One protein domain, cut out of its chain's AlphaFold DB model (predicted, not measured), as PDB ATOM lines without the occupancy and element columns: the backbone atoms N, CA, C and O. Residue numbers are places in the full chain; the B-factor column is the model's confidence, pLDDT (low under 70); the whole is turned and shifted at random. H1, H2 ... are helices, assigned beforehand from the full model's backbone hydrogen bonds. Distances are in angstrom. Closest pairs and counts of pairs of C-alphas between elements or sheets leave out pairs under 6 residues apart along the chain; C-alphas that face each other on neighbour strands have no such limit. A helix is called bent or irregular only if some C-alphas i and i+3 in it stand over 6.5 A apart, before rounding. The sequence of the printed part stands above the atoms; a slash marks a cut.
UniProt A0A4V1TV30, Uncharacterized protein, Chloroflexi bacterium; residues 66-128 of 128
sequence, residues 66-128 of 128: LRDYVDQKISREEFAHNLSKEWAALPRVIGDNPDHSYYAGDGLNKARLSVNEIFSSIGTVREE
ATOM      1  N   LEU A  66      15.283  26.502 174.557       96.38
ATOM      2  CA  LEU A  66      15.875  25.234 175.009       96.38
ATOM      3  C   LEU A  66      15.080  24.018 174.513       96.38
ATOM      4  O   LEU A  66      15.666  23.088 173.971       96.38
ATOM      5  N   ARG A  67      13.748  24.038 174.655       95.44
ATOM      6  CA  ARG A  67      12.890  22.931 174.200       95.44
ATOM      7  C   ARG A  67      12.935  22.767 172.686       95.44
ATOM      8  O   ARG A  67      13.115  21.660 172.206       95.44
ATOM      9  N   ASP A  68      12.860  23.865 171.939       96.88
ATOM     10  CA  ASP A  68      12.957  23.821 170.478       96.88
ATOM     11  C   ASP A  68      14.335  23.344 170.008       96.88
ATOM     12  O   ASP A  68      14.454  22.673 168.984       96.88
ATOM     13  N   TYR A  69      15.389  23.654 170.762       96.12
ATOM     14  CA  TYR A  69      16.726  23.155 170.497       96.12
ATOM     15  C   TYR A  69      16.819  21.655 170.777       96.12
ATOM     16  O   TYR A  69      17.332  20.925 169.931       96.12
ATOM     17  N   VAL A  70      16.307  21.166 171.906       94.94
ATOM     18  CA  VAL A  70      16.269  19.724 172.216       94.94
ATOM     19  C   VAL A  70      15.437  18.962 171.177       94.94
ATOM     20  O   VAL A  70      15.917  17.979 170.619       94.94
ATOM     21  N   ASP A  71      14.272  19.492 170.803       95.31
ATOM     22  CA  ASP A  71      13.364  18.932 169.789       95.31
ATOM     23  C   ASP A  71      13.877  19.076 168.342       95.31
ATOM     24  O   ASP A  71      13.164  18.752 167.393       95.31
ATOM     25  N   GLN A  72      15.092  19.602 168.147       95.06
ATOM     26  CA  GLN A  72      15.716  19.818 166.836       95.06
ATOM     27  C   GLN A  72      14.933  20.752 165.889       95.06
ATOM     28  O   GLN A  72      15.129  20.715 164.675       95.06
ATOM     29  N   LYS A  73      14.081  21.629 166.431       97.19
ATOM     30  CA  LYS A  73      13.322  22.643 165.679       97.19
ATOM     31  C   LYS A  73      14.152  23.883 165.352       97.19
ATOM     32  O   LYS A  73      13.906  24.511 164.328       97.19
ATOM     33  N   ILE A  74      15.126  24.216 166.202       96.62
ATOM     34  CA  ILE A  74      16.118  25.272 165.947       96.62
ATOM     35  C   ILE A  74      17.535  24.695 165.895       96.62
ATOM     36  O   ILE A  74      17.847  23.661 166.505       96.62
ATOM     37  N   SER A  75      18.414  25.363 165.148       94.94
ATOM     38  CA  SER A  75      19.818  24.961 165.043       94.94
ATOM     39  C   SER A  75      20.600  25.285 166.321       94.94
ATOM     40  O   SER A  75      20.149  26.030 167.197       94.94
ATOM     41  N   ARG A  76      21.811  24.732 166.433       94.88
ATOM     42  CA  ARG A  76      22.731  25.051 167.533       94.88
ATOM     43  C   ARG A  76      23.156  26.516 167.489       94.88
ATOM     44  O   ARG A  76      23.248  27.164 168.527       94.88
ATOM     45  N   GLU A  77      23.383  27.033 166.288       94.69
ATOM     46  CA  GLU A  77      23.726  28.421 166.004       94.69
ATOM     47  C   GLU A  77      22.593  29.361 166.431       94.69
ATOM     48  O   GLU A  77      22.845  30.375 167.083       94.69
ATOM     49  N   GLU A  78      21.346  29.008 166.106       95.62
ATOM     50  CA  GLU A  78      20.166  29.791 166.465       95.62
ATOM     51  C   GLU A  78      19.938  29.800 167.976       95.62
ATOM     52  O   GLU A  78      19.744  30.870 168.557       95.62
ATOM     53  N   PHE A  79      20.051  28.645 168.637       96.94
ATOM     54  CA  PHE A  79      19.944  28.581 170.091       96.94
ATOM     55  C   PHE A  79      21.049  29.396 170.776       96.94
ATOM     56  O   PHE A  79      20.749  30.253 171.607       96.94
ATOM     57  N   ALA A  80      22.314  29.227 170.376       95.38
ATOM     58  CA  ALA A  80      23.433  30.006 170.910       95.38
ATOM     59  C   ALA A  80      23.243  31.520 170.710       95.38
ATOM     60  O   ALA A  80      23.501  32.313 171.618       95.38
ATOM     61  N   HIS A  81      22.744  31.930 169.542       95.06
ATOM     62  CA  HIS A  81      22.412  33.325 169.272       95.06
ATOM     63  C   HIS A  81      21.229  33.825 170.122       95.06
ATOM     64  O   HIS A  81      21.228  34.973 170.559       95.06
ATOM     65  N   ASN A  82      20.228  32.993 170.407       96.31
ATOM     66  CA  ASN A  82      19.136  33.372 171.302       96.31
ATOM     67  C   ASN A  82      19.603  33.514 172.756       96.31
ATOM     68  O   ASN A  82      19.159  34.438 173.439       96.31
ATOM     69  N   LEU A  83      20.537  32.676 173.215       96.06
ATOM     70  CA  LEU A  83      21.143  32.800 174.544       96.06
ATOM     71  C   LEU A  83      21.916  34.118 174.711       96.06
ATOM     72  O   LEU A  83      21.867  34.726 175.782       96.06
ATOM     73  N   SER A  84      22.582  34.615 173.662       95.00
ATOM     74  CA  SER A  84      23.318  35.887 173.739       95.00
ATOM     75  C   SER A  84      22.427  37.123 173.886       95.00
ATOM     76  O   SER A  84      22.889  38.157 174.364       95.00
ATOM     77  N   LYS A  85      21.132  37.000 173.572       94.00
ATOM     78  CA  LYS A  85      20.102  38.018 173.848       94.00
ATOM     79  C   LYS A  85      19.624  38.022 175.304       94.00
ATOM     80  O   LYS A  85      18.731  38.799 175.636       94.00
ATOM     81  N   GLU A  86      20.117  37.112 176.140       94.75
ATOM     82  CA  GLU A  86      19.818  37.054 177.574       94.75
ATOM     83  C   GLU A  86      21.067  37.350 178.403       94.75
ATOM     84  O   GLU A  86      21.040  38.194 179.293       94.75
ATOM     85  N   TRP A  87      22.184  36.702 178.070       95.06
ATOM     86  CA  TRP A  87      23.445  36.873 178.781       95.06
ATOM     87  C   TRP A  87      24.463  37.587 177.905       95.06
ATOM     88  O   TRP A  87      25.041  37.008 176.988       95.06
ATOM     89  N   ALA A  88      24.753  38.839 178.252       92.19
ATOM     90  CA  ALA A  88      25.683  39.687 177.511       92.19
ATOM     91  C   ALA A  88      27.126  39.150 177.457       92.19
ATOM     92  O   ALA A  88      27.897  39.545 176.581       92.19
ATOM     93  N   ALA A  89      27.490  38.246 178.371       92.75
ATOM     94  CA  ALA A  89      28.772  37.549 178.366       92.75
ATOM     95  C   ALA A  89      28.890  36.506 177.240       92.75
ATOM     96  O   ALA A  89      29.995  36.033 176.972       92.75
ATOM     97  N   LEU A  90      27.788  36.138 176.585       93.81
ATOM     98  CA  LEU A  90      27.794  35.179 175.489       93.81
ATOM     99  C   LEU A  90      28.000  35.887 174.143       93.81
ATOM    100  O   LEU A  90      27.479  36.990 173.936       93.81
ATOM    101  N   PRO A  91      28.741  35.266 173.215       92.56
ATOM    102  CA  PRO A  91      28.947  35.817 171.890       92.56
ATOM    103  C   PRO A  91      27.661  35.732 171.065       92.56
ATOM    104  O   PRO A  91      26.909  34.758 171.124       92.56
ATOM    105  N   ARG A  92      27.420  36.736 170.226       90.81
ATOM    106  CA  ARG A  92      26.470  36.650 169.125       90.81
ATOM    107  C   ARG A  92      27.079  35.750 168.057       90.81
ATOM    108  O   ARG A  92      28.147  36.032 167.531       90.81
ATOM    109  N   VAL A  93      26.405  34.641 167.784       88.94
ATOM    110  CA  VAL A  93      26.881  33.620 166.836       88.94
ATOM    111  C   VAL A  93      26.397  33.891 165.406       88.94
ATOM    112  O   VAL A  93      27.010  33.449 164.443       88.94
ATOM    113  N   ILE A  94      25.311  34.654 165.267       88.31
ATOM    114  CA  ILE A  94      24.695  35.043 163.993       88.31
ATOM    115  C   ILE A  94      24.741  36.572 163.856       88.31
ATOM    116  O   ILE A  94      24.488  37.285 164.833       88.31
ATOM    117  N   GLY A  95      25.009  37.051 162.638       81.38
ATOM    118  CA  GLY A  95      25.066  38.468 162.262       81.38
ATOM    119  C   GLY A  95      26.490  38.963 162.000       81.38
ATOM    120  O   GLY A  95      27.438  38.180 161.981       81.38
ATOM    121  N   ASP A  96      26.633  40.275 161.801       69.75
ATOM    122  CA  ASP A  96      27.945  40.922 161.656       69.75
ATOM    123  C   ASP A  96      28.795  40.690 162.920       69.75
ATOM    124  O   ASP A  96      28.234  40.442 163.980       69.75
ATOM    125  N   ASN A  97      30.126  40.799 162.878       73.94
ATOM    126  CA  ASN A  97      31.050  40.559 164.019       73.94
ATOM    127  C   ASN A  97      30.633  39.388 164.951       73.94
ATOM    128  O   ASN A  97      30.212  39.630 166.093       73.94
ATOM    129  N   PRO A  98      30.623  38.146 164.432       73.38
ATOM    130  CA  PRO A  98      30.277  36.962 165.207       73.38
ATOM    131  C   PRO A  98      31.418  36.598 166.162       73.38
ATOM    132  O   PRO A  98      32.474  36.206 165.684       73.38
ATOM    133  N   ASP A  99      31.179  36.706 167.477       80.69
ATOM    134  CA  ASP A  99      32.138  36.600 168.611       80.69
ATOM    135  C   ASP A  99      31.961  37.740 169.631       80.69
ATOM    136  O   ASP A  99      32.287  37.593 170.808       80.69
ATOM    137  N   HIS A 100      31.394  38.869 169.211       86.50
ATOM    138  CA  HIS A 100      31.081  39.992 170.090       86.50
ATOM    139  C   HIS A 100      29.822  39.737 170.926       86.50
ATOM    140  O   HIS A 100      28.970  38.938 170.556       86.50
ATOM    141  N   SER A 101      29.641  40.462 172.036       89.62
ATOM    142  CA  SER A 101      28.354  40.444 172.751       89.62
ATOM    143  C   SER A 101      27.227  40.886 171.817       89.62
ATOM    144  O   SER A 101      27.427  41.781 170.990       89.62
ATOM    145  N   TYR A 102      26.017  40.352 172.007       89.00
ATOM    146  CA  TYR A 102      24.823  40.911 171.365       89.00
ATOM    147  C   TYR A 102      24.684  42.423 171.638       89.00
ATOM    148  O   TYR A 102      24.224  43.171 170.778       89.00
ATOM    149  N   TYR A 103      25.175  42.876 172.794       89.19
ATOM    150  CA  TYR A 103      25.096  44.255 173.272       89.19
ATOM    151  C   TYR A 103      26.383  45.074 173.067       89.19
ATOM    152  O   TYR A 103      26.511  46.149 173.634       89.19
ATOM    153  N   ALA A 104      27.337  44.622 172.243       83.19
ATOM    154  CA  ALA A 104      28.666  45.247 172.113       83.19
ATOM    155  C   ALA A 104      28.682  46.738 171.683       83.19
ATOM    156  O   ALA A 104      29.738  47.367 171.711       83.19
ATOM    157  N   GLY A 105      27.540  47.307 171.283       82.56
ATOM    158  CA  GLY A 105      27.389  48.725 170.939       82.56
ATOM    159  C   GLY A 105      27.076  49.660 172.113       82.56
ATOM    160  O   GLY A 105      27.074  50.870 171.912       82.56
ATOM    161  N   ASP A 106      26.817  49.147 173.318       83.75
ATOM    162  CA  ASP A 106      26.419  49.971 174.473       83.75
ATOM    163  C   ASP A 106      27.592  50.508 175.316       83.75
ATOM    164  O   ASP A 106      27.387  51.256 176.269       83.75
ATOM    165  N   GLY A 107      28.828  50.128 174.976       84.25
ATOM    166  CA  GLY A 107      30.040  50.529 175.696       84.25
ATOM    167  C   GLY A 107      30.241  49.858 177.063       84.25
ATOM    168  O   GLY A 107      31.281  50.069 177.687       84.25
ATOM    169  N   LEU A 108      29.301  49.023 177.513       86.62
ATOM    170  CA  LEU A 108      29.311  48.338 178.807       86.62
ATOM    171  C   LEU A 108      29.568  46.833 178.653       86.62
ATOM    172  O   LEU A 108      30.324  46.238 179.424       86.62
ATOM    173  N   ASN A 109      28.939  46.215 177.657       89.00
ATOM    174  CA  ASN A 109      28.844  44.772 177.522       89.00
ATOM    175  C   ASN A 109      29.872  44.190 176.549       89.00
ATOM    176  O   ASN A 109      30.111  44.702 175.454       89.00
ATOM    177  N   LYS A 110      30.475  43.063 176.947       90.06
ATOM    178  CA  LYS A 110      31.466  42.323 176.155       90.06
ATOM    179  C   LYS A 110      31.271  40.824 176.325       90.06
ATOM    180  O   LYS A 110      31.028  40.360 177.442       90.06
ATOM    181  N   ALA A 111      31.424  40.085 175.227       91.19
ATOM    182  CA  ALA A 111      31.469  38.634 175.287       91.19
ATOM    183  C   ALA A 111      32.703  38.210 176.091       91.19
ATOM    184  O   ALA A 111      33.767  38.825 176.004       91.19
ATOM    185  N   ARG A 112      32.526  37.183 176.916       91.81
ATOM    186  CA  ARG A 112      33.568  36.586 177.759       91.81
ATOM    187  C   ARG A 112      33.859  35.138 177.386       91.81
ATOM    188  O   ARG A 112      34.851  34.603 177.856       91.81
ATOM    189  N   LEU A 113      32.997  34.534 176.572       90.31
ATOM    190  CA  LEU A 113      33.165  33.199 176.017       90.31
ATOM    191  C   LEU A 113      33.281  33.288 174.498       90.31
ATOM    192  O   LEU A 113      32.677  34.156 173.865       90.31
ATOM    193  N   SER A 114      34.030  32.360 173.922       91.25
ATOM    194  CA  SER A 114      34.086  32.134 172.484       91.25
ATOM    195  C   SER A 114      32.866  31.356 171.987       91.25
ATOM    196  O   SER A 114      32.163  30.676 172.742       91.25
ATOM    197  N   VAL A 115      32.630  31.414 170.674       90.31
ATOM    198  CA  VAL A 115      31.574  30.631 170.012       90.31
ATOM    199  C   VAL A 115      31.768  29.128 170.257       90.31
ATOM    200  O   VAL A 115      30.806  28.420 170.548       90.31
ATOM    201  N   ASN A 116      33.016  28.650 170.222       91.62
ATOM    202  CA  ASN A 116      33.344  27.238 170.423       91.62
ATOM    203  C   ASN A 116      33.047  26.755 171.850       91.62
ATOM    204  O   ASN A 116      32.532  25.649 172.022       91.62
ATOM    205  N   GLU A 117      33.334  27.570 172.868       91.94
ATOM    206  CA  GLU A 117      33.000  27.243 174.261       91.94
ATOM    207  C   GLU A 117      31.488  27.107 174.447       91.94
ATOM    208  O   GLU A 117      31.023  26.167 175.096       91.94
ATOM    209  N   ILE A 118      30.707  27.991 173.818       92.69
ATOM    210  CA  ILE A 118      29.248  27.903 173.884       92.69
ATOM    211  C   ILE A 118      28.712  26.694 173.136       92.69
ATOM    212  O   ILE A 118      27.890  25.973 173.691       92.69
ATOM    213  N   PHE A 119      29.206  26.415 171.931       93.44
ATOM    214  CA  PHE A 119      28.811  25.220 171.185       93.44
ATOM    215  C   PHE A 119      29.129  23.925 171.920       93.44
ATOM    216  O   PHE A 119      28.318  23.003 171.878       93.44
ATOM    217  N   SER A 120      30.269  23.871 172.607       92.12
ATOM    218  CA  SER A 120      30.632  22.725 173.443       92.12
ATOM    219  C   SER A 120      29.666  22.590 174.622       92.12
ATOM    220  O   SER A 120      29.156  21.505 174.876       92.12
ATOM    221  N   SER A 121      29.340  23.704 175.284       91.06
ATOM    222  CA  SER A 121      28.464  23.722 176.464       91.06
ATOM    223  C   SER A 121      27.010  23.353 176.155       91.06
ATOM    224  O   SER A 121      26.372  22.676 176.948       91.06
ATOM    225  N   ILE A 122      26.463  23.793 175.017       92.00
ATOM    226  CA  ILE A 122      25.087  23.444 174.611       92.00
ATOM    227  C   ILE A 122      25.017  22.126 173.834       92.00
ATOM    228  O   ILE A 122      23.927  21.609 173.603       92.00
ATOM    229  N   GLY A 123      26.156  21.590 173.386       87.88
ATOM    230  CA  GLY A 123      26.226  20.287 172.726       87.88
ATOM    231  C   GLY A 123      25.814  19.158 173.669       87.88
ATOM    232  O   GLY A 123      24.983  18.335 173.296       87.88
ATOM    233  N   THR A 124      26.289  19.205 174.916       87.81
ATOM    234  CA  THR A 124      26.004  18.188 175.943       87.81
ATOM    235  C   THR A 124      24.518  18.070 176.282       87.81
ATOM    236  O   THR A 124      24.053  17.000 176.640       87.81
ATOM    237  N   VAL A 125      23.742  19.143 176.102       83.69
ATOM    238  CA  VAL A 125      22.295  19.186 176.381       83.69
ATOM    239  C   VAL A 125      21.485  18.257 175.466       83.69
ATOM    240  O   VAL A 125      20.382  17.863 175.823       83.69
ATOM    241  N   ARG A 126      22.000  17.921 174.276       77.56
ATOM    242  CA  ARG A 126      21.365  16.966 173.348       77.56
ATOM    243  C   ARG A 126      21.885  15.533 173.506       77.56
ATOM    244  O   ARG A 126      21.385  14.648 172.820       77.56
ATOM    245  N   GLU A 127      22.923  15.328 174.312       63.47
ATOM    246  CA  GLU A 127      23.569  14.022 174.496       63.47
ATOM    247  C   GLU A 127      23.013  13.246 175.705       63.47
ATOM    248  O   GLU A 127      23.334  12.067 175.853       63.47
ATOM    249  N   GLU A 128      22.161  13.876 176.526       47.22
ATOM    250  CA  GLU A 128      21.384  13.248 177.612       47.22
ATOM    251  C   GLU A 128      19.968  12.858 177.161       47.22
ATOM    252  O   GLU A 128      19.515  11.761 177.566       47.22
TER     253      GLU A 128
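Overview. This is residues 66 to 128 of the 128 residues of an uncharacterized protein of Chloroflexi bacterium (UniProt A0A4V1TV30). Two helices, H2 and H3, pack across each other at a steep angle, with the short helix H1 near the end of H3; a long looped stretch, residues 85 to 114, makes the other end of an elongated body. The tip of this loop at Gly 107 and the last residue, Glu 128, mark the two ends of the length. The printed part has 63 residues, with three named helices in the order H1, H2, H3 and no named strand; the class is all helix, though named helices hold 26 of the 63 residues. The whole is compact, with a radius of gyration of the C-alphas of 11.6 A, and spans 38 by 18 by 17 A.

Along the chain. H1 is residues 66 to 70, 6.2 A from first to last C-alpha, and begins with C-alpha 66 at (15.875, 25.234, 175.009). H2 is residues 76 to 84, 12.5 A long, with C-alpha 84 at (23.318, 35.887, 173.739). H3 is residues 115 to 126, 17.4 A long, and ends with C-alpha 126 at (21.365, 16.966, 173.348). H3 is neither bent nor irregular, but only just: C-alphas 121 and 124 are 6.1 A apart.

Arrangement. H1 and H2 only just touch, with 3 pairs of C-alphas within 8 A; the closest C-alphas, of Tyr 69 and Phe 79, are 6.3 A apart. H3 touches H2 with residues 118 to 123 alone; the closest C-alphas, of Ala 80 and Ile 118, are 6.9 A apart. Their lines stand at a steep tilt of 69 degrees, only just short of about perpendicular, opposite ways. H1 and H3 are close but not clearly touching, with the C-alphas of Val 70 and Arg 126 closest at 5.9 A. In H1 and H2 every O i to N i+4 pair is within hydrogen-bond range; in H3, 5 of 8 are.

Size, cuts and confidence. The two C-alphas farthest apart, of Gly 107 and Glu 128, are 38.3 A apart. The printed part has no cut and ends at the chain's last residue. The link from H1 to H2 is tight, and the link from H2 to H3, 30 residues, is long. The mean pLDDT of the printed part is 89.2; residue 96 and residues 127 to 128 are under 70.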